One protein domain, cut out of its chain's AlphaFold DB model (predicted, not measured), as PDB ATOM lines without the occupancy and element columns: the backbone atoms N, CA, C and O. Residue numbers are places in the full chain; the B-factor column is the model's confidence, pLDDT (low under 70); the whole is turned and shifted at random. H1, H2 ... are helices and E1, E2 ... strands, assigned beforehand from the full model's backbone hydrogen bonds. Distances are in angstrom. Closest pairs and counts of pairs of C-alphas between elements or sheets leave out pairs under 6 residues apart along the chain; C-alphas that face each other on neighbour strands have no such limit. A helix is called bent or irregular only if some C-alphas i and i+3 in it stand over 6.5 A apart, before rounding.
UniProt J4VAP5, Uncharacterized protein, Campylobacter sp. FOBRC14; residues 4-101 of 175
ATOM      1  N   PHE A   4     -21.284  10.352   2.001       94.00
ATOM      2  CA  PHE A   4     -22.344   9.536   2.572       94.00
ATOM      3  C   PHE A   4     -23.457   9.310   1.560       94.00
ATOM      4  O   PHE A   4     -23.751  10.197   0.761       94.00
ATOM      5  N   SER A   5     -24.107   8.153   1.652       97.25
ATOM      6  CA  SER A   5     -25.382   7.889   0.990       97.25
ATOM      7  C   SER A   5     -26.440   7.550   2.036       97.25
ATOM      8  O   SER A   5     -26.204   6.748   2.937       97.25
ATOM      9  N   PHE A   6     -27.607   8.178   1.948       98.12
ATOM     10  CA  PHE A   6     -28.755   7.863   2.782       98.12
ATOM     11  C   PHE A   6     -29.393   6.549   2.324       98.12
ATOM     12  O   PHE A   6     -29.831   6.416   1.180       98.12
ATOM     13  N   LEU A   7     -29.441   5.574   3.234       98.56
ATOM     14  CA  LEU A   7     -29.989   4.246   2.970       98.56
ATOM     15  C   LEU A   7     -31.492   4.214   3.222       98.56
ATOM     16  O   LEU A   7     -32.243   3.680   2.412       98.56
ATOM     17  N   GLY A   8     -31.931   4.800   4.330       98.38
ATOM     18  CA  GLY A   8     -33.318   4.777   4.769       98.38
ATOM     19  C   GLY A   8     -33.442   5.067   6.256       98.38
ATOM     20  O   GLY A   8     -32.466   5.433   6.917       98.38
ATOM     21  N   SER A   9     -34.650   4.927   6.786       98.31
ATOM     22  CA  SER A   9     -34.945   5.214   8.188       98.31
ATOM     23  C   SER A   9     -35.956   4.249   8.789       98.31
ATOM     24  O   SER A   9     -36.923   3.862   8.135       98.31
ATOM     25  N   GLU A  10     -35.751   3.941  10.064       98.19
ATOM     26  CA  GLU A  10     -36.710   3.281  10.946       98.19
ATOM     27  C   GLU A  10     -37.607   4.323  11.628       98.19
ATOM     28  O   GLU A  10     -37.145   5.404  12.006       98.19
ATOM     29  N   SER A  11     -38.878   3.972  11.822       97.50
ATOM     30  CA  SER A  11     -39.841   4.709  12.644       97.50
ATOM     31  C   SER A  11     -40.290   3.834  13.808       97.50
ATOM     32  O   SER A  11     -40.887   2.778  13.584       97.50
ATOM     33  N   ASP A  12     -40.066   4.297  15.036       95.50
ATOM     34  CA  ASP A  12     -40.461   3.571  16.249       95.50
ATOM     35  C   ASP A  12     -41.988   3.562  16.413       95.50
ATOM     36  O   ASP A  12     -42.568   2.574  16.854       95.50
ATOM     37  N   SER A  13     -42.667   4.651  16.027       95.19
ATOM     38  CA  SER A  13     -44.121   4.778  16.207       95.19
ATOM     39  C   SER A  13     -44.937   3.892  15.272       95.19
ATOM     40  O   SER A  13     -46.033   3.472  15.633       95.19
ATOM     41  N   SER A  14     -44.428   3.638  14.063       96.25
ATOM     42  CA  SER A  14     -45.119   2.828  13.054       96.25
ATOM     43  C   SER A  14     -44.477   1.462  12.839       96.25
ATOM     44  O   SER A  14     -45.040   0.663  12.102       96.25
ATOM     45  N   ASN A  15     -43.328   1.184  13.465       97.62
ATOM     46  CA  ASN A  15     -42.533  -0.023  13.240       97.62
ATOM     47  C   ASN A  15     -42.279  -0.282  11.743       97.62
ATOM     48  O   ASN A  15     -42.481  -1.383  11.235       97.62
ATOM     49  N   THR A  16     -41.880   0.760  11.011       98.31
ATOM     50  CA  THR A  16     -41.656   0.680   9.560       98.31
ATOM     51  C   THR A  16     -40.244   1.078   9.180       98.31
ATOM     52  O   THR A  16     -39.666   1.987   9.779       98.31
ATOM     53  N   TRP A  17     -39.751   0.475   8.106       98.50
ATOM     54  CA  TRP A  17     -38.622   0.974   7.335       98.50
ATOM     55  C   TRP A  17     -39.117   1.772   6.139       98.50
ATOM     56  O   TRP A  17     -40.054   1.346   5.469       98.50
ATOM     57  N   MET A  18     -38.455   2.888   5.846       98.56
ATOM     58  CA  MET A  18     -38.606   3.622   4.593       98.56
ATOM     59  C   MET A  18     -37.247   3.762   3.913       98.56
ATOM     60  O   MET A  18     -36.297   4.274   4.509       98.56
ATOM     61  N   TRP A  19     -37.160   3.351   2.652       98.62
ATOM     62  CA  TRP A  19     -35.938   3.465   1.865       98.62
ATOM     63  C   TRP A  19     -35.637   4.906   1.454       98.62
ATOM     64  O   TRP A  19     -36.527   5.684   1.108       98.62
ATOM     65  N   GLY A  20     -34.348   5.233   1.383       98.38
ATOM     66  CA  GLY A  20     -33.869   6.536   0.929       98.38
ATOM     67  C   GLY A  20     -34.299   6.875  -0.498       98.38
ATOM     68  O   GLY A  20     -34.591   8.033  -0.778       98.38
ATOM     69  N   PHE A  21     -34.430   5.875  -1.379       98.25
ATOM     70  CA  PHE A  21     -34.878   6.086  -2.761       98.25
ATOM     71  C   PHE A  21     -36.325   6.589  -2.876       98.25
ATOM     72  O   PHE A  21     -36.668   7.132  -3.922       98.25
ATOM     73  N   ASN A  22     -37.156   6.434  -1.834       97.94
ATOM     74  CA  ASN A  22     -38.498   7.028  -1.785       97.94
ATOM     75  C   ASN A  22     -38.418   8.569  -1.770       97.94
ATOM     76  O   ASN A  22     -39.286   9.269  -2.276       97.94
ATOM     77  N   ASN A  23     -37.332   9.099  -1.203       96.25
ATOM     78  CA  ASN A  23     -36.922  10.496  -1.278       96.25
ATOM     79  C   ASN A  23     -38.001  11.545  -0.939       96.25
ATOM     80  O   ASN A  23     -38.043  12.622  -1.534       96.25
ATOM     81  N   ILE A  24     -38.843  11.281   0.064       95.31
ATOM     82  CA  ILE A  24     -39.911  12.212   0.480       95.31
ATOM     83  C   ILE A  24     -39.393  13.602   0.900       95.31
ATOM     84  O   ILE A  24     -40.149  14.569   0.910       95.31
ATOM     85  N   ASN A  25     -38.105  13.699   1.243       91.88
ATOM     86  CA  ASN A  25     -37.441  14.926   1.681       91.88
ATOM     87  C   ASN A  25     -36.770  15.703   0.535       91.88
ATOM     88  O   ASN A  25     -36.217  16.773   0.782       91.88
ATOM     89  N   GLY A  26     -36.785  15.184  -0.699       95.81
ATOM     90  CA  GLY A  26     -36.180  15.851  -1.855       95.81
ATOM     91  C   GLY A  26     -34.659  15.998  -1.759       95.81
ATOM     92  O   GLY A  26     -34.114  17.026  -2.157       95.81
ATOM     93  N   PHE A  27     -33.973  14.995  -1.209       95.56
ATOM     94  CA  PHE A  27     -32.516  14.922  -1.215       95.56
ATOM     95  C   PHE A  27     -31.967  14.869  -2.641       95.56
ATOM     96  O   PHE A  27     -32.612  14.353  -3.558       95.56
ATOM     97  N   ASP A  28     -30.746  15.382  -2.799       95.69
ATOM     98  CA  ASP A  28     -29.995  15.259  -4.043       95.69
ATOM     99  C   ASP A  28     -29.754  13.785  -4.391       95.69
ATOM    100  O   ASP A  28     -29.482  12.960  -3.517       95.69
ATOM    101  N   GLU A  29     -29.821  13.462  -5.679       93.94
ATOM    102  CA  GLU A  29     -29.743  12.080  -6.148       93.94
ATOM    103  C   GLU A  29     -28.403  11.406  -5.854       93.94
ATOM    104  O   GLU A  29     -28.353  10.188  -5.661       93.94
ATOM    105  N   SER A  30     -27.324  12.185  -5.743       92.31
ATOM    106  CA  SER A  30     -26.013  11.673  -5.334       92.31
ATOM    107  C   SER A  30     -26.007  11.121  -3.907       92.31
ATOM    108  O   SER A  30     -25.215  10.236  -3.596       92.31
ATOM    109  N   LEU A  31     -26.919  11.571  -3.038       96.19
ATOM    110  CA  LEU A  31     -27.049  11.035  -1.684       96.19
ATOM    111  C   LEU A  31     -27.793   9.698  -1.657       96.19
ATOM    112  O   LEU A  31     -27.785   9.031  -0.629       96.19
ATOM    113  N   LEU A  32     -28.425   9.264  -2.745       97.50
ATOM    114  CA  LEU A  32     -29.310   8.092  -2.754       97.50
ATOM    115  C   LEU A  32     -28.735   6.904  -3.527       97.50
ATOM    116  O   LEU A  32     -29.424   5.900  -3.707       97.50
ATOM    117  N   GLU A  33     -27.486   7.007  -3.978       96.69
ATOM    118  CA  GLU A  33     -26.837   6.034  -4.859       96.69
ATOM    119  C   GLU A  33     -26.923   4.594  -4.329       96.69
ATOM    120  O   GLU A  33     -27.364   3.698  -5.049       96.69
ATOM    121  N   VAL A  34     -26.584   4.369  -3.054       98.12
ATOM    122  CA  VAL A  34     -26.543   3.014  -2.479       98.12
ATOM    123  C   VAL A  34     -27.951   2.432  -2.325       98.12
ATOM    124  O   VAL A  34     -28.176   1.270  -2.666       98.12
ATOM    125  N   ALA A  35     -28.924   3.241  -1.891       98.25
ATOM    126  CA  ALA A  35     -30.325   2.819  -1.800       98.25
ATOM    127  C   ALA A  35     -30.905   2.480  -3.186       98.25
ATOM    128  O   ALA A  35     -31.583   1.466  -3.351       98.25
ATOM    129  N   LYS A  36     -30.602   3.288  -4.207       98.12
ATOM    130  CA  LYS A  36     -31.040   3.036  -5.587       98.12
ATOM    131  C   LYS A  36     -30.385   1.801  -6.194       98.12
ATOM    132  O   LYS A  36     -31.059   1.039  -6.881       98.12
ATOM    133  N   ASN A  37     -29.104   1.564  -5.921       98.25
ATOM    134  CA  ASN A  37     -28.438   0.333  -6.333       98.25
ATOM    135  C   ASN A  37     -29.109  -0.905  -5.710       98.25
ATOM    136  O   ASN A  37     -29.381  -1.872  -6.421       98.25
ATOM    137  N   ALA A  38     -29.442  -0.854  -4.414       98.25
ATOM    138  CA  ALA A  38     -30.181  -1.926  -3.748       98.25
ATOM    139  C   ALA A  38     -31.553  -2.164  -4.401       98.25
ATOM    140  O   ALA A  38     -31.883  -3.311  -4.700       98.25
ATOM    141  N   LYS A  39     -32.300  -1.095  -4.717       98.50
ATOM    142  CA  LYS A  39     -33.573  -1.177  -5.452       98.50
ATOM    143  C   LYS A  39     -33.420  -1.851  -6.811       98.50
ATOM    144  O   LYS A  39     -34.141  -2.800  -7.095       98.50
ATOM    145  N   ASN A  40     -32.457  -1.413  -7.622       98.25
ATOM    146  CA  ASN A  40     -32.222  -1.974  -8.955       98.25
ATOM    147  C   ASN A  40     -31.907  -3.478  -8.888       98.25
ATOM    148  O   ASN A  40     -32.453  -4.265  -9.658       98.25
ATOM    149  N   LYS A  41     -31.051  -3.903  -7.948       98.00
ATOM    150  CA  LYS A  41     -30.755  -5.330  -7.733       98.00
ATOM    151  C   LYS A  41     -31.986  -6.091  -7.227       98.00
ATOM    152  O   LYS A  41     -32.264  -7.185  -7.713       98.00
ATOM    153  N   GLY A  42     -32.762  -5.488  -6.328       98.12
ATOM    154  CA  GLY A  42     -34.042  -6.013  -5.856       98.12
ATOM    155  C   GLY A  42     -35.046  -6.268  -6.979       98.12
ATOM    156  O   GLY A  42     -35.670  -7.325  -7.004       98.12
ATOM    157  N   GLU A  43     -35.157  -5.351  -7.940       98.38
ATOM    158  CA  GLU A  43     -36.020  -5.495  -9.119       98.38
ATOM    159  C   GLU A  43     -35.574  -6.653 -10.016       98.38
ATOM    160  O   GLU A  43     -36.402  -7.452 -10.447       98.38
ATOM    161  N   ILE A  44     -34.265  -6.782 -10.261       98.00
ATOM    162  CA  ILE A  44     -33.697  -7.865 -11.081       98.00
ATOM    163  C   ILE A  44     -33.933  -9.233 -10.427       98.00
ATOM    164  O   ILE A  44     -34.194 -10.214 -11.122       98.00
ATOM    165  N   TRP A  45     -33.833  -9.308  -9.101       97.06
ATOM    166  CA  TRP A  45     -33.932 -10.562  -8.350       97.06
ATOM    167  C   TRP A  45     -35.341 -10.883  -7.847       97.06
ATOM    168  O   TRP A  45     -35.563 -11.981  -7.342       97.06
ATOM    169  N   GLY A  46     -36.289  -9.954  -7.977       97.50
ATOM    170  CA  GLY A  46     -37.650 -10.117  -7.467       97.50
ATOM    171  C   GLY A  46     -37.743 -10.109  -5.937       97.50
ATOM    172  O   GLY A  46     -38.602 -10.790  -5.382       97.50
ATOM    173  N   VAL A  47     -36.873  -9.362  -5.247       97.50
ATOM    174  CA  VAL A  47     -36.858  -9.259  -3.775       97.50
ATOM    175  C   VAL A  47     -37.654  -8.031  -3.336       97.50
ATOM    176  O   VAL A  47     -37.168  -6.902  -3.415       97.50
ATOM    177  N   SER A  48     -38.882  -8.245  -2.864       97.44
ATOM    178  CA  SER A  48     -39.839  -7.178  -2.537       97.44
ATOM    179  C   SER A  48     -39.336  -6.170  -1.504       97.44
ATOM    180  O   SER A  48     -39.627  -4.980  -1.608       97.44
ATOM    181  N   GLU A  49     -38.554  -6.618  -0.533       97.75
ATOM    182  CA  GLU A  49     -38.057  -5.836   0.596       97.75
ATOM    183  C   GLU A  49     -36.999  -4.813   0.176       97.75
ATOM    184  O   GLU A  49     -36.781  -3.821   0.870       97.75
ATOM    185  N   LEU A  50     -36.364  -5.013  -0.981       98.44
ATOM    186  CA  LEU A  50     -35.416  -4.059  -1.555       98.44
ATOM    187  C   LEU A  50     -36.091  -3.028  -2.469       98.44
ATOM    188  O   LEU A  50     -35.464  -2.035  -2.825       98.44
ATOM    189  N   VAL A  51     -37.350  -3.251  -2.858       98.19
ATOM    190  CA  VAL A  51     -38.056  -2.439  -3.867       98.19
ATOM    191  C   VAL A  51     -39.213  -1.649  -3.263       98.19
ATOM    192  O   VAL A  51     -39.486  -0.528  -3.689       98.19
ATOM    193  N   THR A  52     -39.886  -2.215  -2.263       98.44
ATOM    194  CA  THR A  52     -41.018  -1.584  -1.581       98.44
ATOM    195  C   THR A  52     -40.541  -0.358  -0.811       98.44
ATOM    196  O   THR A  52     -39.763  -0.492   0.125       98.44
ATOM    197  N   GLU A  53     -41.021   0.830  -1.186       98.38
ATOM    198  CA  GLU A  53     -40.601   2.127  -0.627       98.38
ATOM    199  C   GLU A  53     -40.661   2.184   0.901       98.38
ATOM    200  O   GLU A  53     -39.736   2.695   1.538       98.38
ATOM    201  N   GLN A  54     -41.739   1.653   1.479       98.38
ATOM    202  CA  GLN A  54     -41.954   1.588   2.916       98.38
ATOM    203  C   GLN A  54     -42.747   0.334   3.285       98.38
ATOM    204  O   GLN A  54     -43.745   0.015   2.640       98.38
ATOM    205  N   PHE A  55     -42.327  -0.358   4.341       98.38
ATOM    206  CA  PHE A  55     -42.989  -1.567   4.833       98.38
ATOM    207  C   PHE A  55     -42.751  -1.777   6.333       98.38
ATOM    208  O   PHE A  55     -41.870  -1.154   6.932       98.38
ATOM    209  N   GLU A  56     -43.573  -2.631   6.946       98.19
ATOM    210  CA  GLU A  56     -43.458  -3.003   8.359       98.19
ATOM    211  C   GLU A  56     -42.225  -3.872   8.615       98.19
ATOM    212  O   GLU A  56     -41.902  -4.774   7.842       98.19
ATOM    213  N   LEU A  57     -41.539  -3.597   9.720       97.88
ATOM    214  CA  LEU A  57     -40.363  -4.337  10.148       97.88
ATOM    215  C   LEU A  57     -40.745  -5.643  10.840       97.88
ATOM    216  O   LEU A  57     -41.771  -5.742  11.516       97.88
ATOM    217  N   THR A  58     -39.845  -6.615  10.745       95.50
ATOM    218  CA  THR A  58     -39.888  -7.860  11.518       95.50
ATOM    219  C   THR A  58     -38.602  -8.018  12.327       95.50
ATOM    220  O   THR A  58     -37.637  -7.269  12.152       95.50
ATOM    221  N   ASP A  59     -38.547  -9.032  13.191       90.19
ATOM    222  CA  ASP A  59     -37.338  -9.329  13.969       90.19
ATOM    223  C   ASP A  59     -36.115  -9.612  13.076       90.19
ATOM    224  O   ASP A  59     -34.981  -9.288  13.438       90.19
ATOM    225  N   THR A  60     -36.333 -10.194  11.893       88.50
ATOM    226  CA  THR A  60     -35.271 -10.564  10.945       88.50
ATOM    227  C   THR A  60     -35.039  -9.506   9.870       88.50
ATOM    228  O   THR A  60     -33.901  -9.318   9.431       88.50
ATOM    229  N   ILE A  61     -36.086  -8.782   9.471       94.38
ATOM    230  CA  ILE A  61     -36.041  -7.728   8.458       94.38
ATOM    231  C   ILE A  61     -36.209  -6.392   9.176       94.38
ATOM    232  O   ILE A  61     -37.322  -5.922   9.382       94.38
ATOM    233  N   ASN A  62     -35.078  -5.808   9.571       95.56
ATOM    234  CA  ASN A  62     -34.968  -4.522  10.262       95.56
ATOM    235  C   ASN A  62     -33.903  -3.636   9.593       95.56
ATOM    236  O   ASN A  62     -33.219  -4.071   8.660       95.56
ATOM    237  N   GLY A  63     -33.728  -2.400  10.066       97.25
ATOM    238  CA  GLY A  63     -32.800  -1.441   9.469       97.25
ATOM    239  C   GLY A  63     -31.349  -1.919   9.452       97.25
ATOM    240  O   GLY A  63     -30.644  -1.657   8.483       97.25
ATOM    241  N   ASN A  64     -30.901  -2.702  10.444       96.12
ATOM    242  CA  ASN A  64     -29.551  -3.277  10.421       96.12
ATOM    243  C   ASN A  64     -29.400  -4.314   9.302       96.12
ATOM    244  O   ASN A  64     -28.401  -4.290   8.581       96.12
ATOM    245  N   THR A  65     -30.381  -5.206   9.133       95.38
ATOM    246  CA  THR A  65     -30.377  -6.202   8.048       95.38
ATOM    247  C   THR A  65     -30.388  -5.509   6.688       95.38
ATOM    248  O   THR A  65     -29.528  -5.781   5.852       95.38
ATOM    249  N   LEU A  66     -31.308  -4.566   6.481       98.12
ATOM    250  CA  LEU A  66     -31.480  -3.865   5.207       98.12
ATOM    251  C   LEU A  66     -30.259  -3.006   4.862       98.12
ATOM    252  O   LEU A  66     -29.785  -3.047   3.726       98.12
ATOM    253  N   ALA A  67     -29.689  -2.297   5.840       98.25
ATOM    254  CA  ALA A  67     -28.468  -1.525   5.643       98.25
ATOM    255  C   ALA A  67     -27.256  -2.420   5.350       98.25
ATOM    256  O   ALA A  67     -26.462  -2.096   4.467       98.25
ATOM    257  N   THR A  68     -27.129  -3.565   6.032       95.62
ATOM    258  CA  THR A  68     -26.064  -4.549   5.767       95.62
ATOM    259  C   THR A  68     -26.168  -5.093   4.345       95.62
ATOM    260  O   THR A  68     -25.168  -5.119   3.628       95.62
ATOM    261  N   VAL A  69     -27.373  -5.478   3.915       95.56
ATOM    262  CA  VAL A  69     -27.623  -5.967   2.554       95.56
ATOM    263  C   VAL A  69     -27.312  -4.877   1.534       95.56
ATOM    264  O   VAL A  69     -26.519  -5.118   0.632       95.56
ATOM    265  N   ALA A  70     -27.839  -3.661   1.697       98.00
ATOM    266  CA  ALA A  70     -27.554  -2.553   0.785       98.00
ATOM    267  C   ALA A  70     -26.046  -2.277   0.661       98.00
ATOM    268  O   ALA A  70     -25.549  -2.055  -0.445       98.00
ATOM    269  N   CYS A  71     -25.310  -2.360   1.775       96.25
ATOM    270  CA  CYS A  71     -23.861  -2.209   1.771       96.25
ATOM    271  C   CYS A  71     -23.155  -3.338   1.018       96.25
ATOM    272  O   CYS A  71     -22.365  -3.063   0.118       96.25
ATOM    273  N   GLY A  72     -23.470  -4.599   1.326       93.12
ATOM    274  CA  GLY A  72     -22.880  -5.757   0.644       93.12
ATOM    275  C   GLY A  72     -23.187  -5.784  -0.856       93.12
ATOM    276  O   GLY A  72     -22.353  -6.182  -1.661       93.12
ATOM    277  N   LEU A  73     -24.359  -5.287  -1.251       94.62
ATOM    278  CA  LEU A  73     -24.776  -5.172  -2.644       94.62
ATOM    279  C   LEU A  73     -24.131  -4.008  -3.395       94.62
ATOM    280  O   LEU A  73     -24.263  -3.947  -4.617       94.62
ATOM    281  N   SER A  74     -23.468  -3.076  -2.717       94.00
ATOM    282  CA  SER A  74     -22.837  -1.934  -3.383       94.00
ATOM    283  C   SER A  74     -21.585  -2.309  -4.174       94.00
ATOM    284  O   SER A  74     -21.248  -1.591  -5.109       94.00
ATOM    285  N   GLU A  75     -20.913  -3.410  -3.810       87.44
ATOM    286  CA  GLU A  75     -19.580  -3.784  -4.323       87.44
ATOM    287  C   GLU A  75     -18.512  -2.690  -4.106       87.44
ATOM    288  O   GLU A  75     -17.453  -2.699  -4.730       87.44
ATOM    289  N   GLN A  76     -18.776  -1.749  -3.194       91.75
ATOM    290  CA  GLN A  76     -17.870  -0.681  -2.789       91.75
ATOM    291  C   GLN A  76     -17.335  -0.952  -1.376       91.75
ATOM    292  O   GLN A  76     -17.997  -1.585  -0.552       91.75
ATOM    293  N   ASN A  77     -16.158  -0.403  -1.065       92.06
ATOM    294  CA  ASN A  77     -15.641  -0.379   0.302       92.06
ATOM    295  C   ASN A  77     -16.415   0.665   1.109       92.06
ATOM    296  O   ASN A  77     -16.072   1.849   1.125       92.06
ATOM    297  N   LEU A  78     -17.493   0.228   1.753       94.56
ATOM    298  CA  LEU A  78     -18.345   1.080   2.571       94.56
ATOM    299  C   LEU A  78     -18.950   0.310   3.745       94.56
ATOM    300  O   LEU A  78     -19.056  -0.916   3.741       94.56
ATOM    301  N   PHE A  79     -19.348   1.047   4.774       94.31
ATOM    302  CA  PHE A  79     -20.051   0.511   5.937       94.31
ATOM    303  C   PHE A  79     -21.224   1.415   6.283       94.31
ATOM    304  O   PHE A  79     -21.202   2.609   5.980       94.31
ATOM    305  N   TYR A  80     -22.252   0.873   6.932       96.56
ATOM    306  CA  TYR A  80     -23.346   1.705   7.412       96.56
ATOM    307  C   TYR A  80     -23.092   2.205   8.831       96.56
ATOM    308  O   TYR A  80     -22.402   1.580   9.638       96.56
ATOM    309  N   TYR A  81     -23.716   3.332   9.141       96.88
ATOM    310  CA  TYR A  81     -23.838   3.861  10.484       96.88
ATOM    311  C   TYR A  81     -25.314   4.120  10.796       96.88
ATOM    312  O   TYR A  81     -26.050   4.671   9.970       96.88
ATOM    313  N   ARG A  82     -25.743   3.701  11.992       97.62
ATOM    314  CA  ARG A  82     -27.082   3.965  12.530       97.62
ATOM    315  C   ARG A  82     -27.057   5.278  13.310       97.62
ATOM    316  O   ARG A  82     -26.371   5.378  14.323       97.62
ATOM    317  N   CYS A  83     -27.841   6.249  12.860       97.38
ATOM    318  CA  CYS A  83     -28.028   7.569  13.454       97.38
ATOM    319  C   CYS A  83     -29.348   7.601  14.251       97.38
ATOM    320  O   CYS A  83     -30.388   7.919  13.666       97.38
ATOM    321  N   PRO A  84     -29.354   7.256  15.552       97.38
ATOM    322  CA  PRO A  84     -30.567   7.312  16.364       97.38
ATOM    323  C   PRO A  84     -31.050   8.754  16.566       97.38
ATOM    324  O   PRO A  84     -30.244   9.673  16.725       97.38
ATOM    325  N   TYR A  85     -32.366   8.932  16.615       95.81
ATOM    326  CA  TYR A  85     -33.036  10.177  16.990       95.81
ATOM    327  C   TYR A  85     -34.335   9.871  17.751       95.81
ATOM    328  O   TYR A  85     -34.707   8.712  17.918       95.81
ATOM    329  N   ASP A  86     -35.018  10.905  18.248       96.38
ATOM    330  CA  ASP A  86     -36.288  10.719  18.958       96.38
ATOM    331  C   ASP A  86     -37.378  10.195  18.006       96.38
ATOM    332  O   ASP A  86     -37.780  10.890  17.069       96.38
ATOM    333  N   GLY A  87     -37.819   8.952  18.216       95.19
ATOM    334  CA  GLY A  87     -38.830   8.282  17.395       95.19
ATOM    335  C   GLY A  87     -38.298   7.428  16.238       95.19
ATOM    336  O   GLY A  87     -39.095   7.022  15.388       95.19
ATOM    337  N   GLY A  88     -36.992   7.147  16.168       96.88
ATOM    338  CA  GLY A  88     -36.457   6.193  15.195       96.88
ATOM    339  C   GLY A  88     -34.949   6.274  14.972       96.88
ATOM    340  O   GLY A  88     -34.164   6.661  15.844       96.88
ATOM    341  N   ALA A  89     -34.518   5.893  13.771       98.25
ATOM    342  CA  ALA A  89     -33.128   6.031  13.359       98.25
ATOM    343  C   ALA A  89     -32.981   6.180  11.849       98.25
ATOM    344  O   ALA A  89     -33.634   5.489  11.073       98.25
ATOM    345  N   ALA A  90     -32.051   7.033  11.434       97.94
ATOM    346  CA  ALA A  90     -31.600   7.121  10.054       97.94
ATOM    347  C   ALA A  90     -30.401   6.195   9.851       97.94
ATOM    348  O   ALA A  90     -29.582   6.013  10.750       97.94
ATOM    349  N   PHE A  91     -30.269   5.639   8.657       98.56
ATOM    350  CA  PHE A  91     -29.149   4.793   8.275       98.56
ATOM    351  C   PHE A  91     -28.441   5.428   7.088       98.56
ATOM    352  O   PHE A  91     -29.062   5.788   6.085       98.56
ATOM    353  N   VAL A  92     -27.126   5.566   7.210       98.00
ATOM    354  CA  VAL A  92     -26.271   6.134   6.167       98.00
ATOM    355  C   VAL A  92     -25.140   5.170   5.856       98.00
ATOM    356  O   VAL A  92     -24.550   4.604   6.771       98.00
ATOM    357  N   ALA A  93     -24.821   4.991   4.580       97.69
ATOM    358  CA  ALA A  93     -23.571   4.389   4.150       97.69
ATOM    359  C   ALA A  93     -22.476   5.455   4.181       97.69
ATOM    360  O   ALA A  93     -22.647   6.543   3.631       97.69
ATOM    361  N   VAL A  94     -21.357   5.135   4.820       95.44
ATOM    362  CA  VAL A  94     -20.116   5.905   4.784       95.44
ATOM    363  C   VAL A  94     -19.274   5.347   3.649       95.44
ATOM    364  O   VAL A  94     -18.833   4.199   3.710       95.44
ATOM    365  N   LEU A  95     -19.105   6.147   2.600       93.94
ATOM    366  CA  LEU A  95     -18.396   5.759   1.385       93.94
ATOM    367  C   LEU A  95     -16.884   5.927   1.553       93.94
ATOM    368  O   LEU A  95     -16.422   6.592   2.487       93.94
ATOM    369  N   ASP A  96     -16.134   5.384   0.594       92.12
ATOM    370  CA  ASP A  96     -14.675   5.501   0.513       92.12
ATOM    371  C   ASP A  96     -13.987   5.031   1.812       92.12
ATOM    372  O   ASP A  96     -13.066   5.671   2.332       92.12
ATOM    373  N   ALA A  97     -14.476   3.926   2.382       91.06
ATOM    374  CA  ALA A  97     -13.890   3.358   3.582       91.06
ATOM    375  C   ALA A  97     -12.470   2.827   3.288       91.06
ATOM    376  O   ALA A  97     -12.212   2.344   2.181       91.06
ATOM    377  N   PRO A  98     -11.542   2.910   4.261       90.12
ATOM    378  CA  PRO A  98     -10.156   2.500   4.053       90.12
ATOM    379  C   PRO A  98     -10.028   1.048   3.571       90.12
ATOM    380  O   PRO A  98     -10.674   0.152   4.115       90.12
ATOM    381  N   GLU A  99      -9.187   0.808   2.559       88.44
ATOM    382  CA  GLU A  99      -9.006  -0.525   1.957       88.44
ATOM    383  C   GLU A  99      -8.537  -1.579   2.970       88.44
ATOM    384  O   GLU A  99      -8.905  -2.745   2.861       88.44
ATOM    385  N   ASP A 100      -7.774  -1.180   3.989       89.62
ATOM    386  CA  ASP A 100      -7.275  -2.067   5.041       89.62
ATOM    387  C   ASP A 100      -8.394  -2.652   5.917       89.62
ATOM    388  O   ASP A 100      -8.248  -3.758   6.437       89.62
ATOM    389  N   VAL A 101      -9.538  -1.966   6.025       86.94
ATOM    390  CA  VAL A 101     -10.737  -2.490   6.703       86.94
ATOM    391  C   VAL A 101     -11.335  -3.677   5.939       86.94
ATOM    392  O   VAL A 101     -11.888  -4.585   6.559       86.94
TER     393      VAL A 101
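Overview. This is residues 4 to 101 of the 175 residues of an uncharacterized protein of Campylobacter sp. FOBRC14 (UniProt J4VAP5). A strongly twisted sheet of five antiparallel strands forms a wall, and two helices pack on the same face of it: H3 runs along the strands, while H1 stands up from the sheet and crosses H3 nearly at a right angle. The short helix H2 packs on the later part of H1 and only grazes the sheet. The printed part has 98 residues with five named strands and three named helices, in the order E1 E2 H1 H2 E3 H3 E4 E5; the sheet's order is E3 E2 E1 E5 E4 and the class is mixed, helices and strands. The whole is compact, with a radius of gyration of the C-alphas of 12.6 A and spans of 38 by 32 by 29 A.

Arrangement. E1, residues 4 to 11, and E2, residues 16 to 19, form a hairpin, with N 9 and O 18 2.9 A apart, within hydrogen-bond range. H1, residues 29 to 45, is on the sheet at a height of 8.9 A, over E2 and E1, and its line rises 47 degrees. Its closest C-alphas to E1 are those of Leu 31 and Ser 5, 4.5 A apart. H1 is irregular, with C-alphas 31 and 34 8.1 A apart, and has a kink of 41 degrees near residue 36. H2, residues 48 to 51, touches residues 38 to 43 of H1, closest at the C-alphas of Val 51 and Lys 39, 4.9 A. E3, residues 54 to 56, is an edge strand beside E2, with N 55 and O 17 3.1 A apart. H3, residues 63 to 72, makes two layers with the sheet, a helix on one face of it: its height over the sheet is 8.0 A, and it lies over E5, residues 88 to 94, on which 7 of its 10 C-alphas fall, and only just over E1, on which 3 fall. H3 runs along the strands, at 13 degrees to E5 on the local plane. H3 touches residues 34 to 38 of H1, about perpendicular at 86 degrees, with the C-alphas of Ala 70 and Ala 38 closest at 5.3 A. E4, residues 79 to 85, the other edge strand, forms a hairpin with E5, where N 83 and O 90 are 2.7 A apart. E5 is also the antiparallel neighbour of E1, with N 7 and O 91 2.9 A apart. Every O i to N i+4 pair is within hydrogen-bond range in H3 and 10 of 13 are in H1; H2 is too short for such a pair.

Along the chain. E1 begins at C-alpha 4, (-22.344, 9.536, 2.572), and is 20.8 A long. E2 measures 10.0 A, H1 23.1 A, H2 5.2 A and E3 7.3 A. H3 begins at C-alpha 63, (-32.800, -1.441, 9.469), and measures 14.0 A. E4 measures 19.6 A and E5 19.4 A, ending at C-alpha 94, (-20.116, 5.905, 4.784).

Size, cuts and confidence. The two C-alphas farthest apart are those of Ser 13 and Asp 100, 39.1 A. The printed part has no cut and no long link. Its mean pLDDT is 96.1, and no printed residue is under 70.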